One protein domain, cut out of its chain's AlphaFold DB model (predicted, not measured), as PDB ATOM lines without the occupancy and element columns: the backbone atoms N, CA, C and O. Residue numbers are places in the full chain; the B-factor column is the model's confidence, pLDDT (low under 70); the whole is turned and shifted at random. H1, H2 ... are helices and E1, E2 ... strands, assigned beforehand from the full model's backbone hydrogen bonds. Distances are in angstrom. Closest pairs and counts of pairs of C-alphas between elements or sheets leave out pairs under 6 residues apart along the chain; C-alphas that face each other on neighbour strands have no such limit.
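Overview. This is residues 6 to 95 of the 95 residues of the protein "Cupin_2 domain-containing protein" of Chromobacterium sp. F49 (UniProt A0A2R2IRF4). With little regular structure, the model is two small three-stranded sheets one after the other, joined by one long loop, residues 36 to 54, and a tail, residues 77 to 95 with short helix H1, that sticks out and lengthens the rod. The sheets, E2 E1 E3 and E4 E5 E6, are antiparallel. The 90 printed residues, 29 in named elements E1 to E6 then H1, are mostly strand and extended: radius of gyration of the C-alphas 20.4 A, spans 67 by 24 by 23 A.

Arrangement. E1, residues 6 to 9, and E2, residues 12 to 16, form an antiparallel hairpin, with N 7 and O 14 2.9 A apart. E3, residues 32 to 35, is antiparallel to E1, with N 8 and O 33 2.8 A apart. E4, residues 55 to 58, E5, 63 to 66, and E6, 71 to 74, form a meander of two hairpins, each strand the antiparallel neighbour of the one before; N 56 and O 65 are 3.0 A apart, N 64 and O 73 2.7 A. E3 and E4 are apart. H1, residues 90 to 93, is on neither sheet; too short for an O i to N i+4 pair, it has one O i to N i+3 pair, within range.

Along the chain. E1 begins at C-alpha 6 (0.960, -16.727, -36.521). E2 measures 12.5 A. H1 ends at C-alpha 93 (41.033, 18.823, -53.293).

Size, cuts and confidence. The farthest C-alphas, Asp 39 and Lys 95, are 68.2 A apart. The printed part has no cut. Links E2 to E3, E3 to E4 and E6 to H1 are long. Residue 95 has pLDDT under 70.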
ATOM      1  N   VAL A   6       1.037 -17.767 -37.542       98.25
ATOM      2  CA  VAL A   6       0.960 -16.727 -36.521       98.25
ATOM      3  C   VAL A   6       1.550 -15.453 -37.102       98.25
ATOM      4  O   VAL A   6       2.700 -15.436 -37.547       98.25
ATOM      5  N   PHE A   7       0.758 -14.386 -37.106       98.31
ATOM      6  CA  PHE A   7       1.162 -13.066 -37.560       98.31
ATOM      7  C   PHE A   7       1.358 -12.142 -36.362       98.31
ATOM      8  O   PHE A   7       0.483 -12.023 -35.505       98.31
ATOM      9  N   ARG A   8       2.512 -11.477 -36.314       98.44
ATOM     10  CA  ARG A   8       2.793 -10.389 -35.377       98.44
ATOM     11  C   ARG A   8       2.719  -9.056 -36.110       98.44
ATOM     12  O   ARG A   8       3.362  -8.913 -37.149       98.44
ATOM     13  N   TYR A   9       2.022  -8.081 -35.532       97.81
ATOM     14  CA  TYR A   9       1.957  -6.691 -35.990       97.81
ATOM     15  C   TYR A   9       2.145  -5.745 -34.798       97.81
ATOM     16  O   TYR A   9       1.236  -5.535 -33.995       97.81
ATOM     17  N   GLY A  10       3.362  -5.223 -34.641       96.69
ATOM     18  CA  GLY A  10       3.782  -4.527 -33.425       96.69
ATOM     19  C   GLY A  10       3.739  -5.471 -32.224       96.69
ATOM     20  O   GLY A  10       4.439  -6.489 -32.210       96.69
ATOM     21  N   ASP A  11       2.885  -5.137 -31.257       96.94
ATOM     22  CA  ASP A  11       2.652  -5.919 -30.036       96.94
ATOM     23  C   ASP A  11       1.465  -6.889 -30.160       96.94
ATOM     24  O   ASP A  11       1.191  -7.667 -29.248       96.94
ATOM     25  N   GLN A  12       0.735  -6.847 -31.280       97.81
ATOM     26  CA  GLN A  12      -0.400  -7.733 -31.518       97.81
ATOM     27  C   GLN A  12       0.062  -9.031 -32.169       97.81
ATOM     28  O   GLN A  12       0.900  -9.021 -33.071       97.81
ATOM     29  N   VAL A  13      -0.526 -10.141 -31.731       98.19
ATOM     30  CA  VAL A  13      -0.288 -11.475 -32.280       98.19
ATOM     31  C   VAL A  13      -1.634 -12.141 -32.536       98.19
ATOM     32  O   VAL A  13      -2.484 -12.172 -31.646       98.19
ATOM     33  N   CYS A  14      -1.828 -12.680 -33.736       97.00
ATOM     34  CA  CYS A  14      -3.026 -13.428 -34.103       97.00
ATOM     35  C   CYS A  14      -2.688 -14.663 -34.944       97.00
ATOM     36  O   CYS A  14      -1.670 -14.706 -35.638       97.00
ATOM     37  N   GLU A  15      -3.552 -15.675 -34.876       97.25
ATOM     38  CA  GLU A  15      -3.532 -16.758 -35.857       97.25
ATOM     39  C   GLU A  15      -4.082 -16.258 -37.196       97.25
ATOM     40  O   GLU A  15      -4.981 -15.417 -37.232       97.25
ATOM     41  N   VAL A  16      -3.540 -16.799 -38.282       97.12
ATOM     42  CA  VAL A  16      -3.990 -16.545 -39.653       97.12
ATOM     43  C   VAL A  16      -4.257 -17.864 -40.362       97.12
ATOM     44  O   VAL A  16      -3.637 -18.883 -40.042       97.12
ATOM     45  N   GLY A  17      -5.163 -17.850 -41.332       96.31
ATOM     46  CA  GLY A  17      -5.572 -19.017 -42.098       96.31
ATOM     47  C   GLY A  17      -5.883 -18.722 -43.568       96.31
ATOM     48  O   GLY A  17      -5.678 -17.610 -44.062       96.31
ATOM     49  N   PRO A  18      -6.382 -19.730 -44.310       95.81
ATOM     50  CA  PRO A  18      -6.725 -19.572 -45.717       95.81
ATOM     51  C   PRO A  18      -7.766 -18.469 -45.936       95.81
ATOM     52  O   PRO A  18      -8.861 -18.525 -45.383       95.81
ATOM     53  N   GLY A  19      -7.439 -17.513 -46.807       94.81
ATOM     54  CA  GLY A  19      -8.316 -16.393 -47.156       94.81
ATOM     55  C   GLY A  19      -8.059 -15.111 -46.366       94.81
ATOM     56  O   GLY A  19      -8.570 -14.067 -46.769       94.81
ATOM     57  N   ASP A  20      -7.240 -15.153 -45.312       96.56
ATOM     58  CA  ASP A  20      -6.846 -13.945 -44.590       96.56
ATOM     59  C   ASP A  20      -5.905 -13.070 -45.430       96.56
ATOM     60  O   ASP A  20      -5.015 -13.558 -46.131       96.56
ATOM     61  N   CYS A  21      -6.085 -11.753 -45.324       96.25
ATOM     62  CA  CYS A  21      -5.271 -10.752 -46.009       96.25
ATOM     63  C   CYS A  21      -4.512  -9.899 -44.992       96.25
ATOM     64  O   CYS A  21      -5.118  -9.239 -44.148       96.25
ATOM     65  N   LEU A  22      -3.183  -9.868 -45.114       96.56
ATOM     66  CA  LEU A  22      -2.301  -9.108 -44.232       96.56
ATOM     67  C   LEU A  22      -1.768  -7.876 -44.968       96.56
ATOM     68  O   LEU A  22      -1.066  -7.997 -45.970       96.56
ATOM     69  N   CYS A  23      -2.079  -6.686 -44.457       96.25
ATOM     70  CA  CYS A  23      -1.628  -5.420 -45.029       96.25
ATOM     71  C   CYS A  23      -0.657  -4.733 -44.070       96.25
ATOM     72  O   CYS A  23      -1.036  -4.376 -42.957       96.25
ATOM     73  N   CYS A  24       0.575  -4.497 -44.525       96.81
ATOM     74  CA  CYS A  24       1.623  -3.836 -43.743       96.81
ATOM     75  C   CYS A  24       2.087  -2.553 -44.457       96.81
ATOM     76  O   CYS A  24       3.068  -2.595 -45.202       96.81
ATOM     77  N   PRO A  25       1.382  -1.416 -44.299       96.19
ATOM     78  CA  PRO A  25       1.739  -0.186 -44.995       96.19
ATOM     79  C   PRO A  25       3.116   0.340 -44.565       96.19
ATOM     80  O   PRO A  25       3.450   0.363 -43.374       96.19
ATOM     81  N   ALA A  26       3.903   0.797 -45.542       95.94
ATOM     82  CA  ALA A  26       5.212   1.401 -45.305       95.94
ATOM     83  C   ALA A  26       5.097   2.700 -44.486       95.94
ATOM     84  O   ALA A  26       4.099   3.414 -44.565       95.94
ATOM     85  N   GLY A  27       6.133   3.017 -43.706       95.62
ATOM     86  CA  GLY A  27       6.213   4.274 -42.947       95.62
ATOM     87  C   GLY A  27       5.322   4.353 -41.701       95.62
ATOM     88  O   GLY A  27       5.337   5.372 -41.022       95.62
ATOM     89  N   THR A  28       4.585   3.293 -41.357       96.88
ATOM     90  CA  THR A  28       3.756   3.239 -40.136       96.88
ATOM     91  C   THR A  28       4.574   3.094 -38.851       96.88
ATOM     92  O   THR A  28       4.058   3.340 -37.768       96.88
ATOM     93  N   GLY A  29       5.834   2.658 -38.956       95.62
ATOM     94  CA  GLY A  29       6.673   2.316 -37.803       95.62
ATOM     95  C   GLY A  29       6.296   0.994 -37.125       95.62
ATOM     96  O   GLY A  29       6.964   0.593 -36.176       95.62
ATOM     97  N   VAL A  30       5.271   0.286 -37.614       97.38
ATOM     98  CA  VAL A  30       4.827  -0.991 -37.047       97.38
ATOM     99  C   VAL A  30       5.525  -2.145 -37.764       97.38
ATOM    100  O   VAL A  30       5.279  -2.417 -38.940       97.38
ATOM    101  N   ALA A  31       6.421  -2.824 -37.050       97.75
ATOM    102  CA  ALA A  31       7.098  -4.012 -37.556       97.75
ATOM    103  C   ALA A  31       6.169  -5.231 -37.557       97.75
ATOM    104  O   ALA A  31       5.241  -5.320 -36.754       97.75
ATOM    105  N   HIS A  32       6.446  -6.190 -38.437       97.75
ATOM    106  CA  HIS A  32       5.648  -7.401 -38.554       97.75
ATOM    107  C   HIS A  32       6.503  -8.646 -38.781       97.75
ATOM    108  O   HIS A  32       7.618  -8.563 -39.295       97.75
ATOM    109  N   GLN A  33       5.966  -9.800 -38.393       97.81
ATOM    110  CA  GLN A  33       6.561 -11.119 -38.609       97.81
ATOM    111  C   GLN A  33       5.457 -12.121 -38.941       97.81
ATOM    112  O   GLN A  33       4.352 -12.028 -38.414       97.81
ATOM    113  N   LEU A  34       5.777 -13.097 -39.786       97.50
ATOM    114  CA  LEU A  34       4.934 -14.258 -40.042       97.50
ATOM    115  C   LEU A  34       5.724 -15.507 -39.655       97.50
ATOM    116  O   LEU A  34       6.859 -15.682 -40.102       97.50
ATOM    117  N   ALA A  35       5.135 -16.349 -38.817       97.44
ATOM    118  CA  ALA A  35       5.738 -17.582 -38.337       97.44
ATOM    119  C   ALA A  35       4.785 -18.760 -38.545       97.44
ATOM    120  O   ALA A  35       3.566 -18.609 -38.469       97.44
ATOM    121  N   ASN A  36       5.349 -19.945 -38.767       97.19
ATOM    122  CA  ASN A  36       4.607 -21.198 -38.799       97.19
ATOM    123  C   ASN A  36       5.067 -22.091 -37.636       97.19
ATOM    124  O   ASN A  36       6.109 -22.734 -37.754       97.19
ATOM    125  N   PRO A  37       4.348 -22.102 -36.501       96.88
ATOM    126  CA  PRO A  37       4.644 -22.991 -35.380       96.88
ATOM    127  C   PRO A  37       3.945 -24.362 -35.482       96.88
ATOM    128  O   PRO A  37       3.935 -25.096 -34.497       96.88
ATOM    129  N   PHE A  38       3.308 -24.687 -36.613       95.31
ATOM    130  CA  PHE A  38       2.495 -25.894 -36.793       95.31
ATOM    131  C   PHE A  38       3.194 -26.950 -37.668       95.31
ATOM    132  O   PHE A  38       4.231 -26.689 -38.272       95.31
ATOM    133  N   ASP A  39       2.596 -28.142 -37.748       95.12
ATOM    134  CA  ASP A  39       3.178 -29.319 -38.417       95.12
ATOM    135  C   ASP A  39       2.950 -29.368 -39.942       95.12
ATOM    136  O   ASP A  39       3.452 -30.266 -40.618       95.12
ATOM    137  N   GLU A  40       2.177 -28.432 -40.492       94.50
ATOM    138  CA  GLU A  40       1.873 -28.342 -41.925       94.50
ATOM    139  C   GLU A  40       2.466 -27.073 -42.533       94.50
ATOM    140  O   GLU A  40       2.613 -26.061 -41.851       94.50
ATOM    141  N   ASP A  41       2.757 -27.099 -43.835       95.00
ATOM    142  CA  ASP A  41       3.292 -25.938 -44.544       95.00
ATOM    143  C   ASP A  41       2.302 -24.761 -44.576       95.00
ATOM    144  O   ASP A  41       1.132 -24.896 -44.951       95.00
ATOM    145  N   LEU A  42       2.822 -23.568 -44.276       95.31
ATOM    146  CA  LEU A  42       2.150 -22.293 -44.507       95.31
ATOM    147  C   LEU A  42       2.530 -21.753 -45.892       95.31
ATOM    148  O   LEU A  42       3.604 -21.180 -46.083       95.31
ATOM    149  N   VAL A  43       1.630 -21.911 -46.860       95.19
ATOM    150  CA  VAL A  43       1.747 -21.376 -48.222       95.19
ATOM    151  C   VAL A  43       0.939 -20.088 -48.351       95.19
ATOM    152  O   VAL A  43      -0.275 -20.079 -48.149       95.19
ATOM    153  N   TYR A  44       1.607 -19.002 -48.735       94.94
ATOM    154  CA  TYR A  44       1.000 -17.685 -48.912       94.94
ATOM    155  C   TYR A  44       1.599 -16.951 -50.117       94.94
ATOM    156  O   TYR A  44       2.691 -17.275 -50.588       94.94
ATOM    157  N   LEU A  45       0.881 -15.939 -50.609       96.25
ATOM    158  CA  LEU A  45       1.368 -15.021 -51.636       96.25
ATOM    159  C   LEU A  45       1.860 -13.730 -50.976       96.25
ATOM    160  O   LEU A  45       1.084 -13.020 -50.344       96.25
ATOM    161  N   GLY A  46       3.144 -13.419 -51.148       95.38
ATOM    162  CA  GLY A  46       3.733 -12.146 -50.736       95.38
ATOM    163  C   GLY A  46       3.882 -11.196 -51.921       95.38
ATOM    164  O   GLY A  46       4.432 -11.576 -52.954       95.38
ATOM    165  N   ALA A  47       3.430  -9.953 -51.767       95.88
ATOM    166  CA  ALA A  47       3.635  -8.892 -52.745       95.88
ATOM    167  C   ALA A  47       4.005  -7.583 -52.038       95.88
ATOM    168  O   ALA A  47       3.435  -7.239 -51.005       95.88
ATOM    169  N   GLY A  48       4.955  -6.846 -52.606       95.31
ATOM    170  CA  GLY A  48       5.430  -5.575 -52.071       95.31
ATOM    171  C   GLY A  48       6.225  -4.796 -53.113       95.31
ATOM    172  O   GLY A  48       6.653  -5.349 -54.128       95.31
ATOM    173  N   ALA A  49       6.413  -3.500 -52.877       95.25
ATOM    174  CA  ALA A  49       7.237  -2.665 -53.743       95.25
ATOM    175  C   ALA A  49       8.722  -3.048 -53.618       95.25
ATOM    176  O   ALA A  49       9.241  -3.176 -52.514       95.25
ATOM    177  N   ASN A  50       9.428  -3.174 -54.745       95.06
ATOM    178  CA  ASN A  50      10.879  -3.386 -54.771       95.06
ATOM    179  C   ASN A  50      11.608  -2.050 -54.990       95.06
ATOM    180  O   ASN A  50      12.156  -1.790 -56.062       95.06
ATOM    181  N   HIS A  51      11.531  -1.155 -54.003       96.00
ATOM    182  CA  HIS A  51      12.066   0.199 -54.133       96.00
ATOM    183  C   HIS A  51      13.589   0.223 -53.893       96.00
ATOM    184  O   HIS A  51      14.031  -0.223 -52.835       96.00
ATOM    185  N   PRO A  52      14.416   0.787 -54.798       96.19
ATOM    186  CA  PRO A  52      15.880   0.743 -54.673       96.19
ATOM    187  C   PRO A  52      16.427   1.522 -53.464       96.19
ATOM    188  O   PRO A  52      17.504   1.208 -52.963       96.19
ATOM    189  N   HIS A  53      15.678   2.507 -52.964       96.94
ATOM    190  CA  HIS A  53      16.065   3.362 -51.832       96.94
ATOM    191  C   HIS A  53      15.355   2.996 -50.520       96.94
ATOM    192  O   HIS A  53      15.036   3.868 -49.719       96.94
ATOM    193  N   GLU A  54      15.038   1.721 -50.320       96.94
ATOM    194  CA  GLU A  54      14.383   1.270 -49.094       96.94
ATOM    195  C   GLU A  54      15.302   1.337 -47.865       96.94
ATOM    196  O   GLU A  54      16.474   0.949 -47.920       96.94
ATOM    197  N   VAL A  55      14.726   1.783 -46.746       97.31
ATOM    198  CA  VAL A  55      15.305   1.695 -45.402       97.31
ATOM    199  C   VAL A  55      14.384   0.821 -44.558       97.31
ATOM    200  O   VAL A  55      13.188   1.092 -44.480       97.31
ATOM    201  N   CYS A  56      14.925  -0.224 -43.935       97.19
ATOM    202  CA  CYS A  56      14.145  -1.162 -43.128       97.19
ATOM    203  C   CYS A  56      14.795  -1.366 -41.758       97.19
ATOM    204  O   CYS A  56      15.976  -1.704 -41.675       97.19
ATOM    205  N   LEU A  57      14.022  -1.153 -40.691       96.88
ATOM    206  CA  LEU A  57      14.439  -1.374 -39.309       96.88
ATOM    207  C   LEU A  57      13.966  -2.752 -38.832       96.88
ATOM    208  O   LEU A  57      12.800  -3.109 -38.982       96.88
ATOM    209  N   HIS A  58      14.863  -3.495 -38.193       97.25
ATOM    210  CA  HIS A  58      14.595  -4.766 -37.530       97.25
ATOM    211  C   HIS A  58      14.628  -4.561 -36.008       97.25
ATOM    212  O   HIS A  58      15.684  -4.780 -35.402       97.25
ATOM    213  N   PRO A  59      13.511  -4.143 -35.379       96.38
ATOM    214  CA  PRO A  59      13.501  -3.656 -33.997       96.38
ATOM    215  C   PRO A  59      14.025  -4.681 -32.992       96.38
ATOM    216  O   PRO A  59      14.847  -4.326 -32.156       96.38
ATOM    217  N   ASP A  60      13.665  -5.958 -33.143       96.69
ATOM    218  CA  ASP A  60      14.092  -7.038 -32.238       96.69
ATOM    219  C   ASP A  60      15.625  -7.200 -32.169       96.69
ATOM    220  O   ASP A  60      16.159  -7.742 -31.208       96.69
ATOM    221  N   SER A  61      16.343  -6.739 -33.196       97.25
ATOM    222  CA  SER A  61      17.808  -6.797 -33.261       97.25
ATOM    223  C   SER A  61      18.483  -5.428 -33.276       97.25
ATOM    224  O   SER A  61      19.702  -5.373 -33.237       97.25
ATOM    225  N   GLY A  62      17.735  -4.330 -33.418       96.75
ATOM    226  CA  GLY A  62      18.281  -2.985 -33.644       96.75
ATOM    227  C   GLY A  62      18.982  -2.770 -34.996       96.75
ATOM    228  O   GLY A  62      19.571  -1.712 -35.221       96.75
ATOM    229  N   LYS A  63      18.951  -3.747 -35.915       98.00
ATOM    230  CA  LYS A  63      19.603  -3.629 -37.229       98.00
ATOM    231  C   LYS A  63      18.787  -2.773 -38.191       98.00
ATOM    232  O   LYS A  63      17.567  -2.873 -38.230       98.00
ATOM    233  N   THR A  64      19.473  -2.033 -39.048       98.19
ATOM    234  CA  THR A  64      18.904  -1.257 -40.149       98.19
ATOM    235  C   THR A  64      19.517  -1.702 -41.474       98.19
ATOM    236  O   THR A  64      20.739  -1.769 -41.611       98.19
ATOM    237  N   LEU A  65      18.668  -2.005 -42.453       97.88
ATOM    238  CA  LEU A  65      19.026  -2.163 -43.859       97.88
ATOM    239  C   LEU A  65      18.918  -0.805 -44.555       97.88
ATOM    240  O   LEU A  65      17.879  -0.156 -44.466       97.88
ATOM    241  N   VAL A  66      19.942  -0.440 -45.324       98.25
ATOM    242  CA  VAL A  66      19.863   0.625 -46.332       98.25
ATOM    243  C   VAL A  66      20.126  -0.009 -47.692       98.25
ATOM    244  O   VAL A  66      21.259  -0.381 -48.015       98.25
ATOM    245  N   ARG A  67      19.065  -0.179 -48.490       97.31
ATOM    246  CA  ARG A  67      19.119  -0.983 -49.720       97.31
ATOM    247  C   ARG A  67      20.044  -0.383 -50.770       97.31
ATOM    248  O   ARG A  67      20.827  -1.122 -51.357       97.31
ATOM    249  N   SER A  68      20.009   0.934 -50.952       97.81
ATOM    250  CA  SER A  68      20.849   1.644 -51.928       97.81
ATOM    251  C   SER A  68      22.349   1.484 -51.670       97.81
ATOM    252  O   SER A  68      23.146   1.631 -52.591       97.81
ATOM    253  N   LEU A  69      22.736   1.167 -50.433       97.81
ATOM    254  CA  LEU A  69      24.122   0.915 -50.052       97.81
ATOM    255  C   LEU A  69      24.480  -0.575 -50.071       97.81
ATOM    256  O   LEU A  69      25.652  -0.913 -49.932       97.81
ATOM    257  N   HIS A  70      23.501  -1.476 -50.215       97.06
ATOM    258  CA  HIS A  70      23.672  -2.918 -50.011       97.06
ATOM    259  C   HIS A  70      24.343  -3.227 -48.660       97.06
ATOM    260  O   HIS A  70      25.328  -3.972 -48.575       97.06
ATOM    261  N   ARG A  71      23.843  -2.594 -47.591       98.19
ATOM    262  CA  ARG A  71      24.394  -2.719 -46.237       98.19
ATOM    263  C   ARG A  71      23.305  -2.923 -45.199       98.19
ATOM    264  O   ARG A  71      22.249  -2.300 -45.257       98.19
ATOM    265  N   VAL A  72      23.627  -3.764 -44.221       98.25
ATOM    266  CA  VAL A  72      22.887  -3.934 -42.971       98.25
ATOM    267  C   VAL A  72      23.853  -3.631 -41.834       98.25
ATOM    268  O   VAL A  72      24.974  -4.135 -41.839       98.25
ATOM    269  N   GLY A  73      23.434  -2.810 -40.880       98.12
ATOM    270  CA  GLY A  73      24.254  -2.418 -39.736       98.12
ATOM    271  C   GLY A  73      23.401  -1.932 -38.573       98.12
ATOM    272  O   GLY A  73      22.183  -2.080 -38.598       98.12
ATOM    273  N   TYR A  74      24.035  -1.353 -37.562       97.75
ATOM    274  CA  TYR A  74      23.352  -0.699 -36.449       97.75
ATOM    275  C   TYR A  74      23.378   0.811 -36.674       97.75
ATOM    276  O   TYR A  74      24.405   1.354 -37.082       97.75
ATOM    277  N   LEU A  75      22.242   1.474 -36.455       95.00
ATOM    278  CA  LEU A  75      22.165   2.929 -36.514       95.00
ATOM    279  C   LEU A  75      22.474   3.486 -35.124       95.00
ATOM    280  O   LEU A  75      21.851   3.081 -34.144       95.00
ATOM    281  N   HIS A  76      23.425   4.411 -35.058       93.94
ATOM    282  CA  HIS A  76      23.790   5.112 -33.835       93.94
ATOM    283  C   HIS A  76      23.545   6.602 -34.032       93.94
ATOM    284  O   HIS A  76      23.870   7.152 -35.085       93.94
ATOM    285  N   GLU A  77      22.949   7.241 -33.030       94.88
ATOM    286  CA  GLU A  77      22.845   8.695 -32.996       94.88
ATOM    287  C   GLU A  77      24.241   9.300 -32.811       94.88
ATOM    288  O   GLU A  77      25.048   8.790 -32.031       94.88
ATOM    289  N   ALA A  78      24.522  10.379 -33.538       95.69
ATOM    290  CA  ALA A  78      25.770  11.122 -33.445       95.69
ATOM    291  C   ALA A  78      25.483  12.626 -33.583       95.69
ATOM    292  O   ALA A  78      24.565  13.007 -34.321       95.69
ATOM    293  N   PRO A  79      26.242  13.504 -32.900       96.38
ATOM    294  CA  PRO A  79      26.194  14.938 -33.156       96.38
ATOM    295  C   PRO A  79      26.451  15.238 -34.634       96.38
ATOM    296  O   PRO A  79      27.282  14.588 -35.259       96.38
ATOM    297  N   HIS A  80      25.797  16.265 -35.185       91.38
ATOM    298  CA  HIS A  80      25.908  16.591 -36.613       91.38
ATOM    299  C   HIS A  80      27.368  16.703 -37.096       91.38
ATOM    300  O   HIS A  80      27.683  16.246 -38.192       91.38
ATOM    301  N   MET A  81      28.249  17.302 -36.294       94.00
ATOM    302  CA  MET A  81      29.646  17.544 -36.671       94.00
ATOM    303  C   MET A  81      30.609  16.423 -36.245       94.00
ATOM    304  O   MET A  81      31.818  16.588 -36.379       94.00
ATOM    305  N   ASP A  82      30.117  15.312 -35.695       94.69
ATOM    306  CA  ASP A  82      30.978  14.210 -35.265       94.69
ATOM    307  C   ASP A  82      31.702  13.564 -36.461       94.69
ATOM    308  O   ASP A  82      31.096  13.266 -37.488       94.69
ATOM    309  N   GLY A  83      33.019  13.380 -36.347       92.31
ATOM    310  CA  GLY A  83      33.876  12.857 -37.421       92.31
ATOM    311  C   GLY A  83      34.187  13.824 -38.578       92.31
ATOM    312  O   GLY A  83      35.005  13.485 -39.441       92.31
ATOM    313  N   GLU A  84      33.595  15.022 -38.604       93.19
ATOM    314  CA  GLU A  84      33.880  16.041 -39.620       93.19
ATOM    315  C   GLU A  84      35.161  16.832 -39.288       93.19
ATOM    316  O   GLU A  84      35.438  17.123 -38.122       93.19
ATOM    317  N   PRO A  85      35.978  17.207 -40.290       92.38
ATOM    318  CA  PRO A  85      37.183  17.995 -40.050       92.38
ATOM    319  C   PRO A  85      36.852  19.465 -39.761       92.38
ATOM    320  O   PRO A  85      35.933  20.032 -40.351       92.38
ATOM    321  N   GLU A  86      37.679  20.131 -38.944       90.94
ATOM    322  CA  GLU A  86      37.545  21.576 -38.674       90.94
ATOM    323  C   GLU A  86      37.599  22.424 -39.955       90.94
ATOM    324  O   GLU A  86      36.900  23.429 -40.087       90.94
ATOM    325  N   ARG A  87      38.432  22.015 -40.920       92.12
ATOM    326  CA  ARG A  87      38.530  22.645 -42.237       92.12
ATOM    327  C   ARG A  87      37.870  21.750 -43.296       92.12
ATOM    328  O   ARG A  87      38.275  20.597 -43.433       92.12
ATOM    329  N   PRO A  88      36.938  22.274 -44.115       91.50
ATOM    330  CA  PRO A  88      36.313  21.510 -45.193       91.50
ATOM    331  C   PRO A  88      37.324  20.876 -46.160       91.50
ATOM    332  O   PRO A  88      38.174  21.573 -46.723       91.50
ATOM    333  N   LYS A  89      37.174  19.569 -46.426       91.06
ATOM    334  CA  LYS A  89      38.077  18.787 -47.300       91.06
ATOM    335  C   LYS A  89      38.180  19.330 -48.725       91.06
ATOM    336  O   LYS A  89      39.190  19.119 -49.387       91.06
ATOM    337  N   ILE A  90      37.170  20.066 -49.198       93.56
ATOM    338  CA  ILE A  90      37.188  20.688 -50.529       93.56
ATOM    339  C   ILE A  90      38.430  21.566 -50.744       93.56
ATOM    340  O   ILE A  90      38.980  21.582 -51.837       93.56
ATOM    341  N   PHE A  91      38.937  22.229 -49.697       93.06
ATOM    342  CA  PHE A  91      40.140  23.057 -49.802       93.06
ATOM    343  C   PHE A  91      41.425  22.257 -50.044       93.06
ATOM    344  O   PHE A  91      42.400  22.816 -50.536       93.06
ATOM    345  N   GLU A  92      41.445  20.971 -49.699       90.12
ATOM    346  CA  GLU A  92      42.572  20.081 -49.989       90.12
ATOM    347  C   GLU A  92      42.504  19.518 -51.411       90.12
ATOM    348  O   GLU A  92      43.549  19.261 -52.006       90.12
ATOM    349  N   LEU A  93      41.293  19.370 -51.958       91.38
ATOM    350  CA  LEU A  93      41.033  18.823 -53.293       91.38
ATOM    351  C   LEU A  93      41.207  19.842 -54.429       91.38
ATOM    352  O   LEU A  93      41.311  19.444 -55.582       91.38
ATOM    353  N   LEU A  94      41.235  21.143 -54.124       90.44
ATOM    354  CA  LEU A  94      41.414  22.228 -55.103       90.44
ATOM    355  C   LEU A  94      42.881  22.446 -55.542       90.44
ATOM    356  O   LEU A  94      43.193  23.501 -56.093       90.44
ATOM    357  N   LYS A  95      43.783  21.498 -55.262       61.84
ATOM    358  CA  LYS A  95      45.208  21.572 -55.625       61.84
ATOM    359  C   LYS A  95      45.487  21.007 -57.011       61.84
ATOM    360  O   LYS A  95      44.893  19.961 -57.346       61.84
TER     361      LYS A  95